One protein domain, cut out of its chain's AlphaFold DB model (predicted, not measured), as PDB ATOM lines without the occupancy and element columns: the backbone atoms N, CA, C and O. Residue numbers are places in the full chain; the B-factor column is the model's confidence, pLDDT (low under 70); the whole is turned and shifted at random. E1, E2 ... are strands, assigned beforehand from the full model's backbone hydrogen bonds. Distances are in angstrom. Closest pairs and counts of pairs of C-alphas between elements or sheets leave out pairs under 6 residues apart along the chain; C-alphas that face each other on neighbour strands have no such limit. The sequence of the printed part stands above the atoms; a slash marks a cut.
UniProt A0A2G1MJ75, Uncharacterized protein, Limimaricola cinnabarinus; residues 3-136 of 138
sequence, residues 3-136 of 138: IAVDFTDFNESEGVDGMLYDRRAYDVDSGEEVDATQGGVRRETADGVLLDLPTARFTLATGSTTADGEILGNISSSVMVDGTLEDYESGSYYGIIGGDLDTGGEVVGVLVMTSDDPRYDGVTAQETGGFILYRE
ATOM      1  N   ILE A   3      41.203 -80.375  86.932       88.69
ATOM      2  CA  ILE A   3      42.104 -80.962  85.935       88.69
ATOM      3  C   ILE A   3      42.044 -82.484  86.082       88.69
ATOM      4  O   ILE A   3      42.054 -82.996  87.203       88.69
ATOM      5  N   ALA A   4      41.975 -83.191  84.960       85.50
ATOM      6  CA  ALA A   4      42.137 -84.634  84.880       85.50
ATOM      7  C   ALA A   4      43.292 -84.952  83.930       85.50
ATOM      8  O   ALA A   4      43.455 -84.311  82.896       85.50
ATOM      9  N   VAL A   5      44.098 -85.940  84.300       78.69
ATOM     10  CA  VAL A   5      45.258 -86.374  83.522       78.69
ATOM     11  C   VAL A   5      45.127 -87.876  83.314       78.69
ATOM     12  O   VAL A   5      44.932 -88.608  84.289       78.69
ATOM     13  N   ASP A   6      45.192 -88.326  82.063       73.56
ATOM     14  CA  ASP A   6      45.276 -89.753  81.759       73.56
ATOM     15  C   ASP A   6      46.726 -90.230  81.906       73.56
ATOM     16  O   ASP A   6      47.634 -89.734  81.241       73.56
ATOM     17  N   PHE A   7      46.937 -91.185  82.812       63.66
ATOM     18  CA  PHE A   7      48.239 -91.797  83.087       63.66
ATOM     19  C   PHE A   7      48.333 -93.239  82.571       63.66
ATOM     20  O   PHE A   7      49.356 -93.898  82.761       63.66
ATOM     21  N   THR A   8      47.259 -93.769  81.983       56.44
ATOM     22  CA  THR A   8      47.117 -95.206  81.720       56.44
ATOM     23  C   THR A   8      47.925 -95.654  80.499       56.44
ATOM     24  O   THR A   8      48.323 -96.818  80.428       56.44
ATOM     25  N   ASP A   9      48.232 -94.737  79.575       51.25
ATOM     26  CA  ASP A   9      49.079 -94.982  78.406       51.25
ATOM     27  C   ASP A   9      49.878 -93.740  77.961       51.25
ATOM     28  O   ASP A   9      49.686 -93.194  76.876       51.25
ATOM     29  N   PHE A  10      50.882 -93.344  78.753       50.41
ATOM     30  CA  PHE A  10      51.787 -92.214  78.445       50.41
ATOM     31  C   PHE A  10      52.394 -92.239  77.021       50.41
ATOM     32  O   PHE A  10      52.907 -91.251  76.524       50.41
ATOM     33  N   ASN A  11      52.361 -93.388  76.350       50.81
ATOM     34  CA  ASN A  11      52.949 -93.641  75.046       50.81
ATOM     35  C   ASN A  11      51.931 -93.812  73.894       50.81
ATOM     36  O   ASN A  11      52.385 -94.000  72.764       50.81
ATOM     37  N   GLU A  12      50.610 -93.737  74.124       52.47
ATOM     38  CA  GLU A  12      49.602 -93.842  73.042       52.47
ATOM     39  C   GLU A  12      48.443 -92.820  73.103       52.47
ATOM     40  O   GLU A  12      47.973 -92.430  72.028       52.47
ATOM     41  N   SER A  13      48.030 -92.298  74.271       52.59
ATOM     42  CA  SER A  13      47.005 -91.240  74.343       52.59
ATOM     43  C   SER A  13      47.185 -90.267  75.520       52.59
ATOM     44  O   SER A  13      46.423 -90.211  76.475       52.59
ATOM     45  N   GLU A  14      48.204 -89.416  75.423       66.06
ATOM     46  CA  GLU A  14      48.397 -88.313  76.369       66.06
ATOM     47  C   GLU A  14      47.194 -87.353  76.343       66.06
ATOM     48  O   GLU A  14      46.873 -86.770  75.302       66.06
ATOM     49  N   GLY A  15      46.529 -87.180  77.488       74.12
ATOM     50  CA  GLY A  15      45.358 -86.319  77.612       74.12
ATOM     51  C   GLY A  15      45.342 -85.558  78.931       74.12
ATOM     52  O   GLY A  15      45.222 -86.152  80.001       74.12
ATOM     53  N   VAL A  16      45.416 -84.230  78.843       84.12
ATOM     54  CA  VAL A  16      45.128 -83.319  79.958       84.12
ATOM     55  C   VAL A  16      43.787 -82.655  79.673       84.12
ATOM     56  O   VAL A  16      43.669 -81.849  78.750       84.12
ATOM     57  N   ASP A  17      42.777 -82.997  80.467       88.06
ATOM     58  CA  ASP A  17      41.489 -82.308  80.486       88.06
ATOM     59  C   ASP A  17      41.471 -81.284  81.620       88.06
ATOM     60  O   ASP A  17      42.048 -81.495  82.688       88.06
ATOM     61  N   GLY A  18      40.779 -80.172  81.418       90.94
ATOM     62  CA  GLY A  18      40.720 -79.108  82.402       90.94
ATOM     63  C   GLY A  18      39.538 -78.179  82.203       90.94
ATOM     64  O   GLY A  18      39.085 -77.928  81.087       90.94
ATOM     65  N   MET A  19      39.031 -77.657  83.317       95.25
ATOM     66  CA  MET A  19      37.907 -76.730  83.355       95.25
ATOM     67  C   MET A  19      38.186 -75.580  84.319       95.25
ATOM     68  O   MET A  19      38.378 -75.792  85.521       95.25
ATOM     69  N   LEU A  20      38.120 -74.355  83.804       96.31
ATOM     70  CA  LEU A  20      38.085 -73.117  84.574       96.31
ATOM     71  C   LEU A  20      36.631 -72.639  84.659       96.31
ATOM     72  O   LEU A  20      35.999 -72.370  83.643       96.31
ATOM     73  N   TYR A  21      36.090 -72.568  85.870       95.88
ATOM     74  CA  TYR A  21      34.685 -72.264  86.149       95.88
ATOM     75  C   TYR A  21      34.568 -71.480  87.459       95.88
ATOM     76  O   TYR A  21      35.555 -71.372  88.189       95.88
ATOM     77  N   ASP A  22      33.360 -70.984  87.754       94.69
ATOM     78  CA  ASP A  22      33.075 -70.122  88.916       94.69
ATOM     79  C   ASP A  22      33.957 -68.861  88.930       94.69
ATOM     80  O   ASP A  22      34.497 -68.429  89.948       94.69
ATOM     81  N   ARG A  23      34.157 -68.291  87.735       95.25
ATOM     82  CA  ARG A  23      34.913 -67.055  87.552       95.25
ATOM     83  C   ARG A  23      34.086 -65.868  88.031       95.25
ATOM     84  O   ARG A  23      32.888 -65.778  87.751       95.25
ATOM     85  N   ARG A  24      34.747 -64.949  88.732       95.00
ATOM     86  CA  ARG A  24      34.170 -63.712  89.266       95.00
ATOM     87  C   ARG A  24      35.091 -62.552  88.923       95.00
ATOM     88  O   ARG A  24      36.310 -62.695  89.006       95.00
ATOM     89  N   ALA A  25      34.506 -61.424  88.546       95.06
ATOM     90  CA  ALA A  25      35.229 -60.203  88.225       95.06
ATOM     91  C   ALA A  25      34.846 -59.106  89.217       95.06
ATOM     92  O   ALA A  25      33.700 -59.034  89.654       95.06
ATOM     93  N   TYR A  26      35.807 -58.255  89.560       96.31
ATOM     94  CA  TYR A  26      35.617 -57.156  90.498       96.31
ATOM     95  C   TYR A  26      36.116 -55.862  89.874       96.31
ATOM     96  O   TYR A  26      37.129 -55.862  89.170       96.31
ATOM     97  N   ASP A  27      35.407 -54.774  90.138       94.50
ATOM     98  CA  ASP A  27      35.850 -53.439  89.773       94.50
ATOM     99  C   ASP A  27      37.087 -53.061  90.600       94.50
ATOM    100  O   ASP A  27      37.135 -53.270  91.815       94.50
ATOM    101  N   VAL A  28      38.117 -52.540  89.934       92.88
ATOM    102  CA  VAL A  28      39.411 -52.256  90.573       92.88
ATOM    103  C   VAL A  28      39.351 -51.058  91.523       92.88
ATOM    104  O   VAL A  28      40.122 -51.006  92.481       92.88
ATOM    105  N   ASP A  29      38.441 -50.116  91.277       96.12
ATOM    106  CA  ASP A  29      38.329 -48.880  92.042       96.12
ATOM    107  C   ASP A  29      37.355 -49.041  93.217       96.12
ATOM    108  O   ASP A  29      37.653 -48.599  94.331       96.12
ATOM    109  N   SER A  30      36.200 -49.681  92.998       96.62
ATOM    110  CA  SER A  30      35.174 -49.872  94.034       96.62
ATOM    111  C   SER A  30      35.326 -51.177  94.821       96.62
ATOM    112  O   SER A  30      34.899 -51.247  95.976       96.62
ATOM    113  N   GLY A  31      35.930 -52.211  94.226       96.12
ATOM    114  CA  GLY A  31      35.981 -53.566  94.780       96.12
ATOM    115  C   GLY A  31      34.644 -54.315  94.725       96.12
ATOM    116  O   GLY A  31      34.545 -55.421  95.261       96.12
ATOM    117  N   GLU A  32      33.613 -53.731  94.114       97.12
ATOM    118  CA  GLU A  32      32.321 -54.386  93.919       97.12
ATOM    119  C   GLU A  32      32.418 -55.452  92.824       97.12
ATOM    120  O   GLU A  32      33.233 -55.363  91.904       97.12
ATOM    121  N   GLU A  33      31.602 -56.498  92.937       96.38
ATOM    122  CA  GLU A  33      31.530 -57.531  91.906       96.38
ATOM    123  C   GLU A  33      30.865 -56.975  90.645       96.38
ATOM    124  O   GLU A  33      29.835 -56.308  90.714       96.38
ATOM    125  N   VAL A  34      31.464 -57.261  89.493       94.06
ATOM    126  CA  VAL A  34      30.930 -56.897  88.181       94.06
ATOM    127  C   VAL A  34      29.819 -57.872  87.810       94.06
ATOM    128  O   VAL A  34      30.015 -59.087  87.868       94.06
ATOM    129  N   ASP A  35      28.682 -57.349  87.348       93.94
ATOM    130  CA  ASP A  35      27.598 -58.183  86.836       93.94
ATOM    131  C   ASP A  35      28.063 -59.016  85.631       93.94
ATOM    132  O   ASP A  35      28.488 -58.496  84.591       93.94
ATOM    133  N   ALA A  36      27.960 -60.337  85.779       95.19
ATOM    134  CA  ALA A  36      28.449 -61.296  84.804       95.19
ATOM    135  C   ALA A  36      27.499 -62.488  84.624       95.19
ATOM    136  O   ALA A  36      26.713 -62.843  85.506       95.19
ATOM    137  N   THR A  37      27.596 -63.150  83.473       95.12
ATOM    138  CA  THR A  37      26.931 -64.427  83.195       95.12
ATOM    139  C   THR A  37      27.948 -65.564  83.179       95.12
ATOM    140  O   THR A  37      28.927 -65.542  82.443       95.12
ATOM    141  N   GLN A  38      27.696 -66.595  83.985       93.50
ATOM    142  CA  GLN A  38      28.537 -67.798  84.048       93.50
ATOM    143  C   GLN A  38      27.954 -68.972  83.244       93.50
ATOM    144  O   GLN A  38      28.599 -70.000  83.056       93.50
ATOM    145  N   GLY A  39      26.712 -68.840  82.764       91.06
ATOM    146  CA  GLY A  39      25.956 -69.940  82.156       91.06
ATOM    147  C   GLY A  39      26.282 -70.224  80.689       91.06
ATOM    148  O   GLY A  39      25.617 -71.067  80.094       91.06
ATOM    149  N   GLY A  40      27.237 -69.507  80.088       93.06
ATOM    150  CA  GLY A  40      27.545 -69.632  78.657       93.06
ATOM    151  C   GLY A  40      26.448 -69.109  77.733       93.06
ATOM    152  O   GLY A  40      26.366 -69.523  76.582       93.06
ATOM    153  N   VAL A  41      25.596 -68.209  78.225       96.94
ATOM    154  CA  VAL A  41      24.570 -67.524  77.431       96.94
ATOM    155  C   VAL A  41      24.700 -66.032  77.684       96.94
ATOM    156  O   VAL A  41      24.604 -65.612  78.845       96.94
ATOM    157  N   ARG A  42      24.891 -65.262  76.608       96.25
ATOM    158  CA  ARG A  42      25.010 -63.807  76.659       96.25
ATOM    159  C   ARG A  42      23.695 -63.198  77.118       96.25
ATOM    160  O   ARG A  42      22.611 -63.653  76.744       96.25
ATOM    161  N   ARG A  43      23.792 -62.184  77.977       96.25
ATOM    162  CA  ARG A  43      22.632 -61.477  78.524       96.25
ATOM    163  C   ARG A  43      22.823 -59.981  78.416       96.25
ATOM    164  O   ARG A  43      23.892 -59.465  78.727       96.25
ATOM    165  N   GLU A  44      21.743 -59.311  78.056       94.12
ATOM    166  CA  GLU A  44      21.654 -57.859  78.022       94.12
ATOM    167  C   GLU A  44      20.667 -57.370  79.078       94.12
ATOM    168  O   GLU A  44      19.678 -58.035  79.408       94.12
ATOM    169  N   THR A  45      20.950 -56.194  79.616       91.75
ATOM    170  CA  THR A  45      20.127 -55.476  80.587       91.75
ATOM    171  C   THR A  45      19.771 -54.097  80.037       91.75
ATOM    172  O   THR A  45      20.192 -53.722  78.943       91.75
ATOM    173  N   ALA A  46      19.006 -53.312  80.801       91.44
ATOM    174  CA  ALA A  46      18.738 -51.920  80.443       91.44
ATOM    175  C   ALA A  46      20.020 -51.064  80.364       91.44
ATOM    176  O   ALA A  46      20.029 -50.067  79.644       91.44
ATOM    177  N   ASP A  47      21.079 -51.472  81.069       88.50
ATOM    178  CA  ASP A  47      22.339 -50.736  81.192       88.50
ATOM    179  C   ASP A  47      23.432 -51.249  80.233       88.50
ATOM    180  O   ASP A  47      24.510 -50.663  80.157       88.50
ATOM    181  N   GLY A  48      23.150 -52.311  79.464       92.25
ATOM    182  CA  GLY A  48      24.062 -52.887  78.473       92.25
ATOM    183  C   GLY A  48      24.227 -54.404  78.588       92.25
ATOM    184  O   GLY A  48      23.494 -55.080  79.316       92.25
ATOM    185  N   VAL A  49      25.194 -54.938  77.840       94.81
ATOM    186  CA  VAL A  49      25.573 -56.359  77.869       94.81
ATOM    187  C   VAL A  49      26.287 -56.672  79.188       94.81
ATOM    188  O   VAL A  49      27.047 -55.848  79.689       94.81
ATOM    189  N   LEU A  50      26.043 -57.845  79.770       95.94
ATOM    190  CA  LEU A  50      26.793 -58.325  80.934       95.94
ATOM    191  C   LEU A  50      28.147 -58.905  80.516       95.94
ATOM    192  O   LEU A  50      28.300 -59.391  79.399       95.94
ATOM    193  N   LEU A  51      29.120 -58.916  81.432       96.44
ATOM    194  CA  LEU A  51      30.385 -59.605  81.184       96.44
ATOM    195  C   LEU A  51      30.140 -61.119  81.059       96.44
ATOM    196  O   LEU A  51      29.518 -61.728  81.930       96.44
ATOM    197  N   ASP A  52      30.647 -61.749  80.004       97.44
ATOM    198  CA  ASP A  52      30.580 -63.202  79.867       97.44
ATOM    199  C   ASP A  52      31.775 -63.843  80.588       97.44
ATOM    200  O   ASP A  52      32.927 -63.551  80.276       97.44
ATOM    201  N   LEU A  53      31.498 -64.728  81.549       97.12
ATOM    202  CA  LEU A  53      32.485 -65.533  82.279       97.12
ATOM    203  C   LEU A  53      32.111 -67.032  82.243       97.12
ATOM    204  O   LEU A  53      31.958 -67.660  83.297       97.12
ATOM    205  N   PRO A  54      31.922 -67.636  81.051       97.31
ATOM    206  CA  PRO A  54      31.530 -69.040  80.917       97.31
ATOM    207  C   PRO A  54      32.580 -70.008  81.482       97.31
ATOM    208  O   PRO A  54      33.707 -69.631  81.803       97.31
ATOM    209  N   THR A  55      32.254 -71.297  81.550       97.69
ATOM    210  CA  THR A  55      33.290 -72.313  81.773       97.69
ATOM    211  C   THR A  55      34.231 -72.370  80.570       97.69
ATOM    212  O   THR A  55      33.792 -72.697  79.467       97.69
ATOM    213  N   ALA A  56      35.519 -72.117  80.795       97.31
ATOM    214  CA  ALA A  56      36.568 -72.340  79.808       97.31
ATOM    215  C   ALA A  56      37.151 -73.753  79.965       97.31
ATOM    216  O   ALA A  56      37.264 -74.275  81.078       97.31
ATOM    217  N   ARG A  57      37.478 -74.399  78.847       96.50
ATOM    218  CA  ARG A  57      37.861 -75.813  78.770       96.50
ATOM    219  C   ARG A  57      39.200 -75.975  78.083       96.50
ATOM    220  O   ARG A  57      39.488 -75.284  77.108       96.50
ATOM    221  N   PHE A  58      39.999 -76.909  78.574       94.12
ATOM    222  CA  PHE A  58      41.221 -77.299  77.890       94.12
ATOM    223  C   PHE A  58      40.857 -78.040  76.603       94.12
ATOM    224  O   PHE A  58      39.901 -78.813  76.550       94.12
ATOM    225  N   THR A  59      41.624 -77.796  75.548       90.19
ATOM    226  CA  THR A  59      41.539 -78.584  74.324       90.19
ATOM    227  C   THR A  59      42.347 -79.855  74.518       90.19
ATOM    228  O   THR A  59      43.562 -79.789  74.700       90.19
ATOM    229  N   LEU A  60      41.678 -81.004  74.447       82.62
ATOM    230  CA  LEU A  60      42.347 -82.300  74.431       82.62
ATOM    231  C   LEU A  60      43.232 -82.405  73.185       82.62
ATOM    232  O   LEU A  60      42.745 -82.316  72.056       82.62
ATOM    233  N   ALA A  61      44.529 -82.600  73.396       71.44
ATOM    234  CA  ALA A  61      45.515 -82.778  72.341       71.44
ATOM    235  C   ALA A  61      46.601 -83.760  72.792       71.44
ATOM    236  O   ALA A  61      46.950 -83.807  73.972       71.44
ATOM    237  N   THR A  62      47.159 -84.508  71.842       71.31
ATOM    238  CA  THR A  62      48.338 -85.350  72.075       71.31
ATOM    239  C   THR A  62      49.599 -84.487  72.179       71.31
ATOM    240  O   THR A  62      49.651 -83.402  71.596       71.31
ATOM    241  N   GLY A  63      50.629 -84.944  72.897       70.00
ATOM    242  CA  GLY A  63      51.849 -84.155  73.104       70.00
ATOM    243  C   GLY A  63      51.692 -83.039  74.137       70.00
ATOM    244  O   GLY A  63      52.528 -82.137  74.187       70.00
ATOM    245  N   SER A  64      50.611 -83.059  74.924       76.12
ATOM    246  CA  SER A  64      50.329 -82.041  75.945       76.12
ATOM    247  C   SER A  64      51.107 -82.273  77.239       76.12
ATOM    248  O   SER A  64      51.000 -81.456  78.151       76.12
ATOM    249  N   THR A  65      51.866 -83.371  77.334       80.81
ATOM    250  CA  THR A  65      52.651 -83.773  78.507       80.81
ATOM    251  C   THR A  65      54.078 -84.146  78.119       80.81
ATOM    252  O   THR A  65      54.308 -84.714  77.055       80.81
ATOM    253  N   THR A  66      55.043 -83.899  78.999       81.88
ATOM    254  CA  THR A  66      56.422 -84.394  78.860       81.88
ATOM    255  C   THR A  66      56.740 -85.425  79.943       81.88
ATOM    256  O   THR A  66      56.088 -85.477  80.989       81.88
ATOM    257  N   ALA A  67      57.773 -86.247  79.722       78.12
ATOM    258  CA  ALA A  67      58.237 -87.213  80.723       78.12
ATOM    259  C   ALA A  67      58.763 -86.545  82.010       78.12
ATOM    260  O   ALA A  67      58.809 -87.190  83.055       78.12
ATOM    261  N   ASP A  68      59.135 -85.265  81.930       83.12
ATOM    262  CA  ASP A  68      59.606 -84.461  83.059       83.12
ATOM    263  C   ASP A  68      58.444 -83.785  83.824       83.12
ATOM    264  O   ASP A  68      58.668 -83.119  84.836       83.12
ATOM    265  N   GLY A  69      57.194 -84.011  83.397       84.69
ATOM    266  CA  GLY A  69      55.985 -83.576  84.098       84.69
ATOM    267  C   GLY A  69      55.446 -82.215  83.659       84.69
ATOM    268  O   GLY A  69      54.515 -81.710  84.286       84.69
ATOM    269  N   GLU A  70      55.979 -81.603  82.600       88.88
ATOM    270  CA  GLU A  70      55.385 -80.385  82.047       88.88
ATOM    271  C   GLU A  70      54.068 -80.689  81.335       88.88
ATOM    272  O   GLU A  70      53.952 -81.684  80.620       88.88
ATOM    273  N   ILE A  71      53.099 -79.787  81.492       89.44
ATOM    274  CA  ILE A  71      51.854 -79.767  80.730       89.44
ATOM    275  C   ILE A  71      51.702 -78.454  79.980       89.44
ATOM    276  O   ILE A  71      51.970 -77.376  80.515       89.44
ATOM    277  N   LEU A  72      51.242 -78.528  78.740       91.75
ATOM    278  CA  LEU A  72      50.915 -77.347  77.955       91.75
ATOM    279  C   LEU A  72      49.781 -77.644  76.988       91.75
ATOM    280  O   LEU A  72      49.653 -78.751  76.475       91.75
ATOM    281  N   GLY A  73      48.974 -76.634  76.703       92.88
ATOM    282  CA  GLY A  73      47.886 -76.796  75.758       92.88
ATOM    283  C   GLY A  73      47.091 -75.523  75.565       92.88
ATOM    284  O   GLY A  73      47.475 -74.443  76.016       92.88
ATOM    285  N   ASN A  74      45.968 -75.667  74.873       95.44
ATOM    286  CA  ASN A  74      45.057 -74.563  74.605       95.44
ATOM    287  C   ASN A  74      43.866 -74.612  75.556       95.44
ATOM    288  O   ASN A  74      43.431 -75.689  75.965       95.44
ATOM    289  N   ILE A  75      43.325 -73.445  75.871       97.00
ATOM    290  CA  ILE A  75      42.082 -73.269  76.616       97.00
ATOM    291  C   ILE A  75      41.159 -72.373  75.793       97.00
ATOM    292  O   ILE A  75      41.613 -71.407  75.182       97.00
ATOM    293  N   SER A  76      39.874 -72.698  75.751       97.62
ATOM    294  CA  SER A  76      38.882 -71.875  75.068       97.62
ATOM    295  C   SER A  76      37.521 -71.932  75.746       97.62
ATOM    296  O   SER A  76      37.243 -72.808  76.570       97.62
ATOM    297  N   SER A  77      36.661 -70.980  75.411       97.75
ATOM    298  CA  SER A  77      35.263 -70.973  75.825       97.75
ATOM    299  C   SER A  77      34.376 -70.497  74.680       97.75
ATOM    300  O   SER A  77      34.834 -69.851  73.735       97.75
ATOM    301  N   SER A  78      33.093 -70.823  74.782       97.62
ATOM    302  CA  SER A  78      32.076 -70.390  73.833       97.62
ATOM    303  C   SER A  78      30.880 -69.837  74.598       97.62
ATOM    304  O   SER A  78      30.604 -70.239  75.736       97.62
ATOM    305  N   VAL A  79      30.150 -68.933  73.959       97.94
ATOM    306  CA  VAL A  79      28.950 -68.298  74.499       97.94
ATOM    307  C   VAL A  79      27.825 -68.366  73.473       97.94
ATOM    308  O   VAL A  79      28.049 -68.305  72.269       97.94
ATOM    309  N   MET A  80      26.594 -68.540  73.940       97.88
ATOM    310  CA  MET A  80      25.413 -68.470  73.090       97.88
ATOM    311  C   MET A  80      24.944 -67.018  72.951       97.88
ATOM    312  O   MET A  80      24.592 -66.393  73.953       97.88
ATOM    313  N   VAL A  81      24.890 -66.522  71.716       96.25
ATOM    314  CA  VAL A  81      24.466 -65.168  71.332       96.25
ATOM    315  C   VAL A  81      23.310 -65.300  70.350       96.25
ATOM    316  O   VAL A  81      23.448 -65.940  69.311       96.25
ATOM    317  N   ASP A  82      22.131 -64.793  70.712       94.56
ATOM    318  CA  ASP A  82      20.921 -64.854  69.873       94.56
ATOM    319  C   ASP A  82      20.608 -66.252  69.295       94.56
ATOM    320  O   ASP A  82      20.126 -66.414  68.174       94.56
ATOM    321  N   GLY A  83      20.888 -67.296  70.084       95.06
ATOM    322  CA  GLY A  83      20.666 -68.696  69.712       95.06
ATOM    323  C   GLY A  83      21.774 -69.333  68.865       95.06
ATOM    324  O   GLY A  83      21.657 -70.508  68.519       95.06
ATOM    325  N   THR A  84      22.851 -68.606  68.569       97.31
ATOM    326  CA  THR A  84      24.048 -69.110  67.883       97.31
ATOM    327  C   THR A  84      25.170 -69.327  68.893       97.31
ATOM    328  O   THR A  84      25.369 -68.508  69.783       97.31
ATOM    329  N   LEU A  85      25.885 -70.450  68.795       97.50
ATOM    330  CA  LEU A  85      27.083 -70.684  69.600       97.50
ATOM    331  C   LEU A  85      28.273 -69.992  68.931       97.50
ATOM    332  O   LEU A  85      28.572 -70.287  67.774       97.50
ATOM    333  N   GLU A  86      28.941 -69.112  69.665       97.25
ATOM    334  CA  GLU A  86      30.095 -68.345  69.202       97.25
ATOM    335  C   GLU A  86      31.309 -68.635  70.085       97.25
ATOM    336  O   GLU A  86      31.180 -68.776  71.304       97.25
ATOM    337  N   ASP A  87      32.493 -68.724  69.478       96.88
ATOM    338  CA  ASP A  87      33.751 -68.754  70.225       96.88
ATOM    339  C   ASP A  87      33.960 -67.402  70.908       96.88
ATOM    340  O   ASP A  87      33.752 -66.354  70.296       96.88
ATOM    341  N   TYR A  88      34.351 -67.425  72.179       97.31
ATOM    342  CA  TYR A  88      34.432 -66.216  72.996       97.31
ATOM    343  C   TYR A  88      35.849 -65.950  73.492       97.31
ATOM    344  O   TYR A  88      36.417 -64.892  73.227       97.31
ATOM    345  N   GLU A  89      36.440 -66.924  74.179       97.62
ATOM    346  CA  GLU A  89      37.802 -66.828  74.697       97.62
ATOM    347  C   GLU A  89      38.674 -67.897  74.069       97.62
ATOM    348  O   GLU A  89      38.250 -69.038  73.866       97.62
ATOM    349  N   SER A  90      39.929 -67.544  73.828       98.12
ATOM    350  CA  SER A  90      40.958 -68.501  73.448       98.12
ATOM    351  C   SER A  90      42.287 -68.135  74.087       98.12
ATOM    352  O   SER A  90      42.549 -66.973  74.406       98.12
ATOM    353  N   GLY A  91      43.118 -69.141  74.318       97.81
ATOM    354  CA  GLY A  91      44.360 -68.959  75.037       97.81
ATOM    355  C   GLY A  91      45.156 -70.238  75.195       97.81
ATOM    356  O   GLY A  91      44.843 -71.278  74.610       97.81
ATOM    357  N   SER A  92      46.177 -70.155  76.038       97.12
ATOM    358  CA  SER A  92      47.060 -71.274  76.348       97.12
ATOM    359  C   SER A  92      47.267 -71.408  77.848       97.12
ATOM    360  O   SER A  92      47.211 -70.426  78.593       97.12
ATOM    361  N   TYR A  93      47.529 -72.634  78.286       95.50
ATOM    362  CA  TYR A  93      47.969 -72.937  79.639       95.50
ATOM    363  C   TYR A  93      49.338 -73.611  79.613       95.50
ATOM    364  O   TYR A  93      49.707 -74.284  78.648       95.50
ATOM    365  N   TYR A  94      50.072 -73.425  80.705       95.12
ATOM    366  CA  TYR A  94      51.385 -74.000  80.951       95.12
ATOM    367  C   TYR A  94      51.445 -74.415  82.412       95.12
ATOM    368  O   TYR A  94      51.088 -73.629  83.288       95.12
ATOM    369  N   GLY A  95      51.904 -75.621  82.699       93.62
ATOM    370  CA  GLY A  95      51.985 -76.109  84.065       93.62
ATOM    371  C   GLY A  95      52.997 -77.221  84.238       93.62
ATOM    372  O   GLY A  95      53.618 -77.681  83.284       93.62
ATOM    373  N   ILE A  96      53.160 -77.628  85.487       91.62
ATOM    374  CA  ILE A  96      54.019 -78.726  85.903       91.62
ATOM    375  C   ILE A  96      53.220 -79.585  86.877       91.62
ATOM    376  O   ILE A  96      52.573 -79.073  87.795       91.62
ATOM    377  N   ILE A  97      53.278 -80.891  86.656       88.25
ATOM    378  CA  ILE A  97      52.772 -81.921  87.547       88.25
ATOM    379  C   ILE A  97      53.935 -82.370  88.435       88.25
ATOM    380  O   ILE A  97      54.997 -82.744  87.942       88.25
ATOM    381  N   GLY A  98      53.737 -82.348  89.749       84.88
ATOM    382  CA  GLY A  98      54.742 -82.762  90.723       84.88
ATOM    383  C   GLY A  98      54.166 -83.629  91.839       84.88
ATOM    384  O   GLY A  98      52.960 -83.657  92.081       84.88
ATOM    385  N   GLY A  99      55.056 -84.319  92.555       80.00
ATOM    386  CA  GLY A  99      54.702 -85.145  93.711       80.00
ATOM    387  C   GLY A  99      54.469 -86.621  93.388       80.00
ATOM    388  O   GLY A  99      54.735 -87.089  92.282       80.00
ATOM    389  N   ASP A 100      54.014 -87.363  94.396       76.06
ATOM    390  CA  ASP A 100      53.661 -88.776  94.267       76.06
ATOM    391  C   ASP A 100      52.223 -88.890  93.762       76.06
ATOM    392  O   ASP A 100      51.261 -88.829  94.525       76.06
ATOM    393  N   LEU A 101      52.064 -89.087  92.460       68.56
ATOM    394  CA  LEU A 101      50.747 -89.099  91.838       68.56
ATOM    395  C   LEU A 101      49.829 -90.209  92.361       68.56
ATOM    396  O   LEU A 101      48.621 -90.068  92.192       68.56
ATOM    397  N   ASP A 102      50.338 -91.239  93.041       69.06
ATOM    398  CA  ASP A 102      49.514 -92.295  93.636       69.06
ATOM    399  C   ASP A 102      48.930 -91.906  95.002       69.06
ATOM    400  O   ASP A 102      47.814 -92.314  95.335       69.06
ATOM    401  N   THR A 103      49.657 -91.119  95.802       64.81
ATOM    402  CA  THR A 103      49.291 -90.821  97.203       64.81
ATOM    403  C   THR A 103      49.083 -89.336  97.510       64.81
ATOM    404  O   THR A 103      48.588 -88.990  98.585       64.81
ATOM    405  N   GLY A 104      49.411 -88.456  96.567       66.56
ATOM    406  CA  GLY A 104      49.321 -87.007  96.692       66.56
ATOM    407  C   GLY A 104      50.135 -86.309  95.600       66.56
ATOM    408  O   GLY A 104      51.362 -86.345  95.596       66.56
ATOM    409  N   GLY A 105      49.444 -85.637  94.684       81.94
ATOM    410  CA  GLY A 105      50.039 -84.914  93.561       81.94
ATOM    411  C   GLY A 105      49.629 -83.449  93.551       81.94
ATOM    412  O   GLY A 105      48.588 -83.087  94.099       81.94
ATOM    413  N   GLU A 106      50.433 -82.616  92.907       88.44
ATOM    414  CA  GLU A 106      50.173 -81.192  92.728       88.44
ATOM    415  C   GLU A 106      50.301 -80.824  91.250       88.44
ATOM    416  O   GLU A 106      51.190 -81.309  90.550       88.44
ATOM    417  N   VAL A 107      49.414 -79.950  90.783       90.12
ATOM    418  CA  VAL A 107      49.534 -79.294  89.483       90.12
ATOM    419  C   VAL A 107      49.617 -77.797  89.723       90.12
ATOM    420  O   VAL A 107      48.688 -77.202  90.273       90.12
ATOM    421  N   VAL A 108      50.715 -77.189  89.286       94.38
ATOM    422  CA  VAL A 108      50.916 -75.738  89.340       94.38
ATOM    423  C   VAL A 108      51.062 -75.216  87.929       94.38
ATOM    424  O   VAL A 108      51.782 -75.800  87.121       94.38
ATOM    425  N   GLY A 109      50.421 -74.097  87.624       95.38
ATOM    426  CA  GLY A 109      50.560 -73.506  86.307       95.38
ATOM    427  C   GLY A 109      50.004 -72.106  86.184       95.38
ATOM    428  O   GLY A 109      49.566 -71.475  87.147       95.38
ATOM    429  N   VAL A 110      50.055 -71.629  84.950       97.50
ATOM    430  CA  VAL A 110      49.503 -70.361  84.505       97.50
ATOM    431  C   VAL A 110      48.657 -70.588  83.264       97.50
ATOM    432  O   VAL A 110      48.920 -71.486  82.464       97.50
ATOM    433  N   LEU A 111      47.654 -69.746  83.083       97.06
ATOM    434  CA  LEU A 111      46.882 -69.647  81.855       97.06
ATOM    435  C   LEU A 111      46.792 -68.190  81.425       97.06
ATOM    436  O   LEU A 111      46.795 -67.279  82.259       97.06
ATOM    437  N   VAL A 112      46.723 -67.985  80.117       98.00
ATOM    438  CA  VAL A 112      46.522 -66.676  79.499       98.00
ATOM    439  C   VAL A 112      45.455 -66.831  78.432       98.00
ATOM    440  O   VAL A 112      45.607 -67.667  77.544       98.00
ATOM    441  N   MET A 113      44.396 -66.032  78.520       98.06
ATOM    442  CA  MET A 113      43.292 -66.010  77.561       98.06
ATOM    443  C   MET A 113      43.043 -64.594  77.073       98.06
ATOM    444  O   MET A 113      43.248 -63.632  77.812       98.06
ATOM    445  N   THR A 114      42.564 -64.479  75.843       98.31
ATOM    446  CA  THR A 114      42.091 -63.227  75.255       98.31
ATOM    447  C   THR A 114      40.674 -63.391  74.729       98.31
ATOM    448  O   THR A 114      40.325 -64.461  74.221       98.31
ATOM    449  N   SER A 115      39.896 -62.319  74.814       97.25
ATOM    450  CA  SER A 115      38.530 -62.209  74.294       97.25
ATOM    451  C   SER A 115      38.205 -60.763  73.953       97.25
ATOM    452  O   SER A 115      38.899 -59.847  74.390       97.25
ATOM    453  N   ASP A 116      37.138 -60.548  73.193       97.00
ATOM    454  CA  ASP A 116      36.538 -59.222  73.074       97.00
ATOM    455  C   ASP A 116      35.585 -58.993  74.252       97.00
ATOM    456  O   ASP A 116      34.764 -59.854  74.569       97.00
ATOM    457  N   ASP A 117      35.700 -57.845  74.921       95.56
ATOM    458  CA  ASP A 117      34.834 -57.496  76.043       95.56
ATOM    459  C   ASP A 117      33.433 -57.155  75.510       95.56
ATOM    460  O   ASP A 117      33.261 -56.123  74.859       95.56
ATOM    461  N   PRO A 118      32.401 -57.964  75.801       94.62
ATOM    462  CA  PRO A 118      31.082 -57.789  75.201       94.62
ATOM    463  C   PRO A 118      30.390 -56.490  75.640       94.62
ATOM    464  O   PRO A 118      29.388 -56.092  75.047       94.62
ATOM    465  N   ARG A 119      30.911 -55.816  76.671       94.00
ATOM    466  CA  ARG A 119      30.385 -54.547  77.183       94.00
ATOM    467  C   ARG A 119      30.812 -53.350  76.330       94.00
ATOM    468  O   ARG A 119      30.185 -52.295  76.427       94.00
ATOM    469  N   TYR A 120      31.863 -53.486  75.516       94.38
ATOM    470  CA  TYR A 120      32.469 -52.380  74.777       94.38
ATOM    471  C   TYR A 120      32.883 -52.788  73.358       94.38
ATOM    472  O   TYR A 120      33.578 -53.775  73.154       94.38
ATOM    473  N   ASP A 121      32.523 -51.976  72.365       92.88
ATOM    474  CA  ASP A 121      32.909 -52.233  70.973       92.88
ATOM    475  C   ASP A 121      34.416 -52.015  70.745       92.88
ATOM    476  O   ASP A 121      34.984 -50.997  71.156       92.88
ATOM    477  N   GLY A 122      35.061 -52.969  70.068       93.38
ATOM    478  CA  GLY A 122      36.479 -52.911  69.708       93.38
ATOM    479  C   GLY A 122      37.464 -52.979  70.882       93.38
ATOM    480  O   GLY A 122      38.614 -52.559  70.724       93.38
ATOM    481  N   VAL A 123      37.039 -53.470  72.051       96.50
ATOM    482  CA  VAL A 123      37.900 -53.635  73.232       96.50
ATOM    483  C   VAL A 123      38.254 -55.104  73.425       96.50
ATOM    484  O   VAL A 123      37.386 -55.927  73.685       96.50
ATOM    485  N   THR A 124      39.547 -55.417  73.381       96.44
ATOM    486  CA  THR A 124      40.067 -56.749  73.715       96.44
ATOM    487  C   THR A 124      40.481 -56.802  75.186       96.44
ATOM    488  O   THR A 124      41.236 -55.950  75.662       96.44
ATOM    489  N   ALA A 125      40.019 -57.828  75.892       95.50
ATOM    490  CA  ALA A 125      40.406 -58.170  77.251       95.50
ATOM    491  C   ALA A 125      41.439 -59.309  77.264       95.50
ATOM    492  O   ALA A 125      41.476 -60.164  76.376       95.50
ATOM    493  N   GLN A 126      42.274 -59.329  78.306       96.62
ATOM    494  CA  GLN A 126      43.186 -60.433  78.596       96.62
ATOM    495  C   GLN A 126      42.990 -60.892  80.043       96.62
ATOM    496  O   GLN A 126      43.097 -60.091  80.972       96.62
ATOM    497  N   GLU A 127      42.780 -62.191  80.231       95.56
ATOM    498  CA  GLU A 127      42.815 -62.848  81.535       95.56
ATOM    499  C   GLU A 127      44.165 -63.555  81.697       95.56
ATOM    500  O   GLU A 127      44.631 -64.265  80.806       95.56
ATOM    501  N   THR A 128      44.833 -63.354  82.832       96.62
ATOM    502  CA  THR A 128      46.047 -64.094  83.196       96.62
ATOM    503  C   THR A 128      45.899 -64.594  84.618       96.62
ATOM    504  O   THR A 128      45.776 -63.799  85.549       96.62
ATOM    505  N   GLY A 129      45.902 -65.914  84.777       94.75
ATOM    506  CA  GLY A 129      45.641 -66.573  86.050       94.75
ATOM    507  C   GLY A 129      46.716 -67.594  86.383       94.75
ATOM    508  O   GLY A 129      47.183 -68.318  85.507       94.75
ATOM    509  N   GLY A 130      47.098 -67.659  87.657       96.00
ATOM    510  CA  GLY A 130      47.841 -68.787  88.210       96.00
ATOM    511  C   GLY A 130      46.877 -69.798  88.823       96.00
ATOM    512  O   GLY A 130      45.846 -69.412  89.375       96.00
ATOM    513  N   PHE A 131      47.210 -71.081  88.755       94.56
ATOM    514  CA  PHE A 131      46.446 -72.134  89.411       94.56
ATOM    515  C   PHE A 131      47.362 -73.093  90.166       94.56
ATOM    516  O   PHE A 131      48.493 -73.357  89.760       94.56
ATOM    517  N   ILE A 132      46.837 -73.604  91.277       93.75
ATOM    518  CA  ILE A 132      47.443 -74.646  92.100       93.75
ATOM    519  C   ILE A 132      46.320 -75.616  92.450       93.75
ATOM    520  O   ILE A 132      45.310 -75.212  93.030       93.75
ATOM    521  N   LEU A 133      46.464 -76.873  92.049       91.25
ATOM    522  CA  LEU A 133      45.515 -77.937  92.343       91.25
ATOM    523  C   LEU A 133      46.243 -79.070  93.052       91.25
ATOM    524  O   LEU A 133      47.342 -79.448  92.659       91.25
ATOM    525  N   TYR A 134      45.589 -79.645  94.055       88.88
ATOM    526  CA  TYR A 134      46.067 -80.827  94.759       88.88
ATOM    527  C   TYR A 134      45.177 -82.012  94.403       88.88
ATOM    528  O   TYR A 134      43.951 -81.883  94.360       88.88
ATOM    529  N   ARG A 135      45.784 -83.174  94.166       83.25
ATOM    530  CA  ARG A 135      45.051 -84.436  94.083       83.25
ATOM    531  C   ARG A 135      44.505 -84.744  95.471       83.25
ATOM    532  O   ARG A 135      45.276 -84.933  96.410       83.25
ATOM    533  N   GLU A 136      43.184 -84.791  95.600       71.19
ATOM    534  CA  GLU A 136      42.561 -85.250  96.837       71.19
ATOM    535  C   GLU A 136      42.905 -86.728  97.057       71.19
ATOM    536  O   GLU A 136      42.856 -87.540  96.127       71.19
TER     537      GLU A 136
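This is residues 3 to 136 of the 138 residues of an uncharacterized protein of Limimaricola cinnabarinus (UniProt A0A2G1MJ75). One antiparallel sheet of seven strands curls like part of a barrel and folds back on itself, E1 to E4 facing E6 and E7 across the hinge E5. Between E2 and E3, residues 21 to 55 have no named element and reach out to Ala 46, at one end of the longest axis. The 134 printed residues have no named helix and run E1 to E7, also the sheet's order: a meander, each strand the antiparallel neighbour of the one before. The class is all strand, with 64 residues, under half, in named strands; the whole is only just loose, close to compact, with a radius of gyration of the C-alphas of 17.1 A, and spans 53 by 33 by 24 A.

Start at edge strand E1, residues 3 to 5: N 4 is within hydrogen-bond range of O 17 in E2, residues 16 to 20, at 2.8 A. Look next at E3, residues 56 to 58, where N 56 and O 20 are 2.9 A apart. E4, residues 70 to 81, follows, with N 57 and O 76 at 2.8 A. E5, residues 84 to 100, bends by 60 degrees at residue 91; N 75 and O 91 are 2.9 A apart. E6, residues 104 to 116, has O 108 at 2.8 A from N 96. At edge strand E7, residues 124 to 134, N 125 and O 115 are 2.8 A apart. The closest C-alphas of E1 and E7, Ile 3 and Leu 133, are 7.9 A apart.

Find C-alpha 3 at (42.104, -80.962, 85.935), where E1 begins. E4 spans 36.1 A, E5 44.3 A and E6 38.6 A. E7 runs 32.5 A to C-alpha 134 at (46.067, -80.827, 94.759).

The C-alphas farthest apart, Asn 11 and Ala 46, are 54.2 A apart. The printed part has no cut; the links E2 to E3 and E3 to E4 are long. Look for pLDDT under 70 at residues 7 to 14 and 101 to 104.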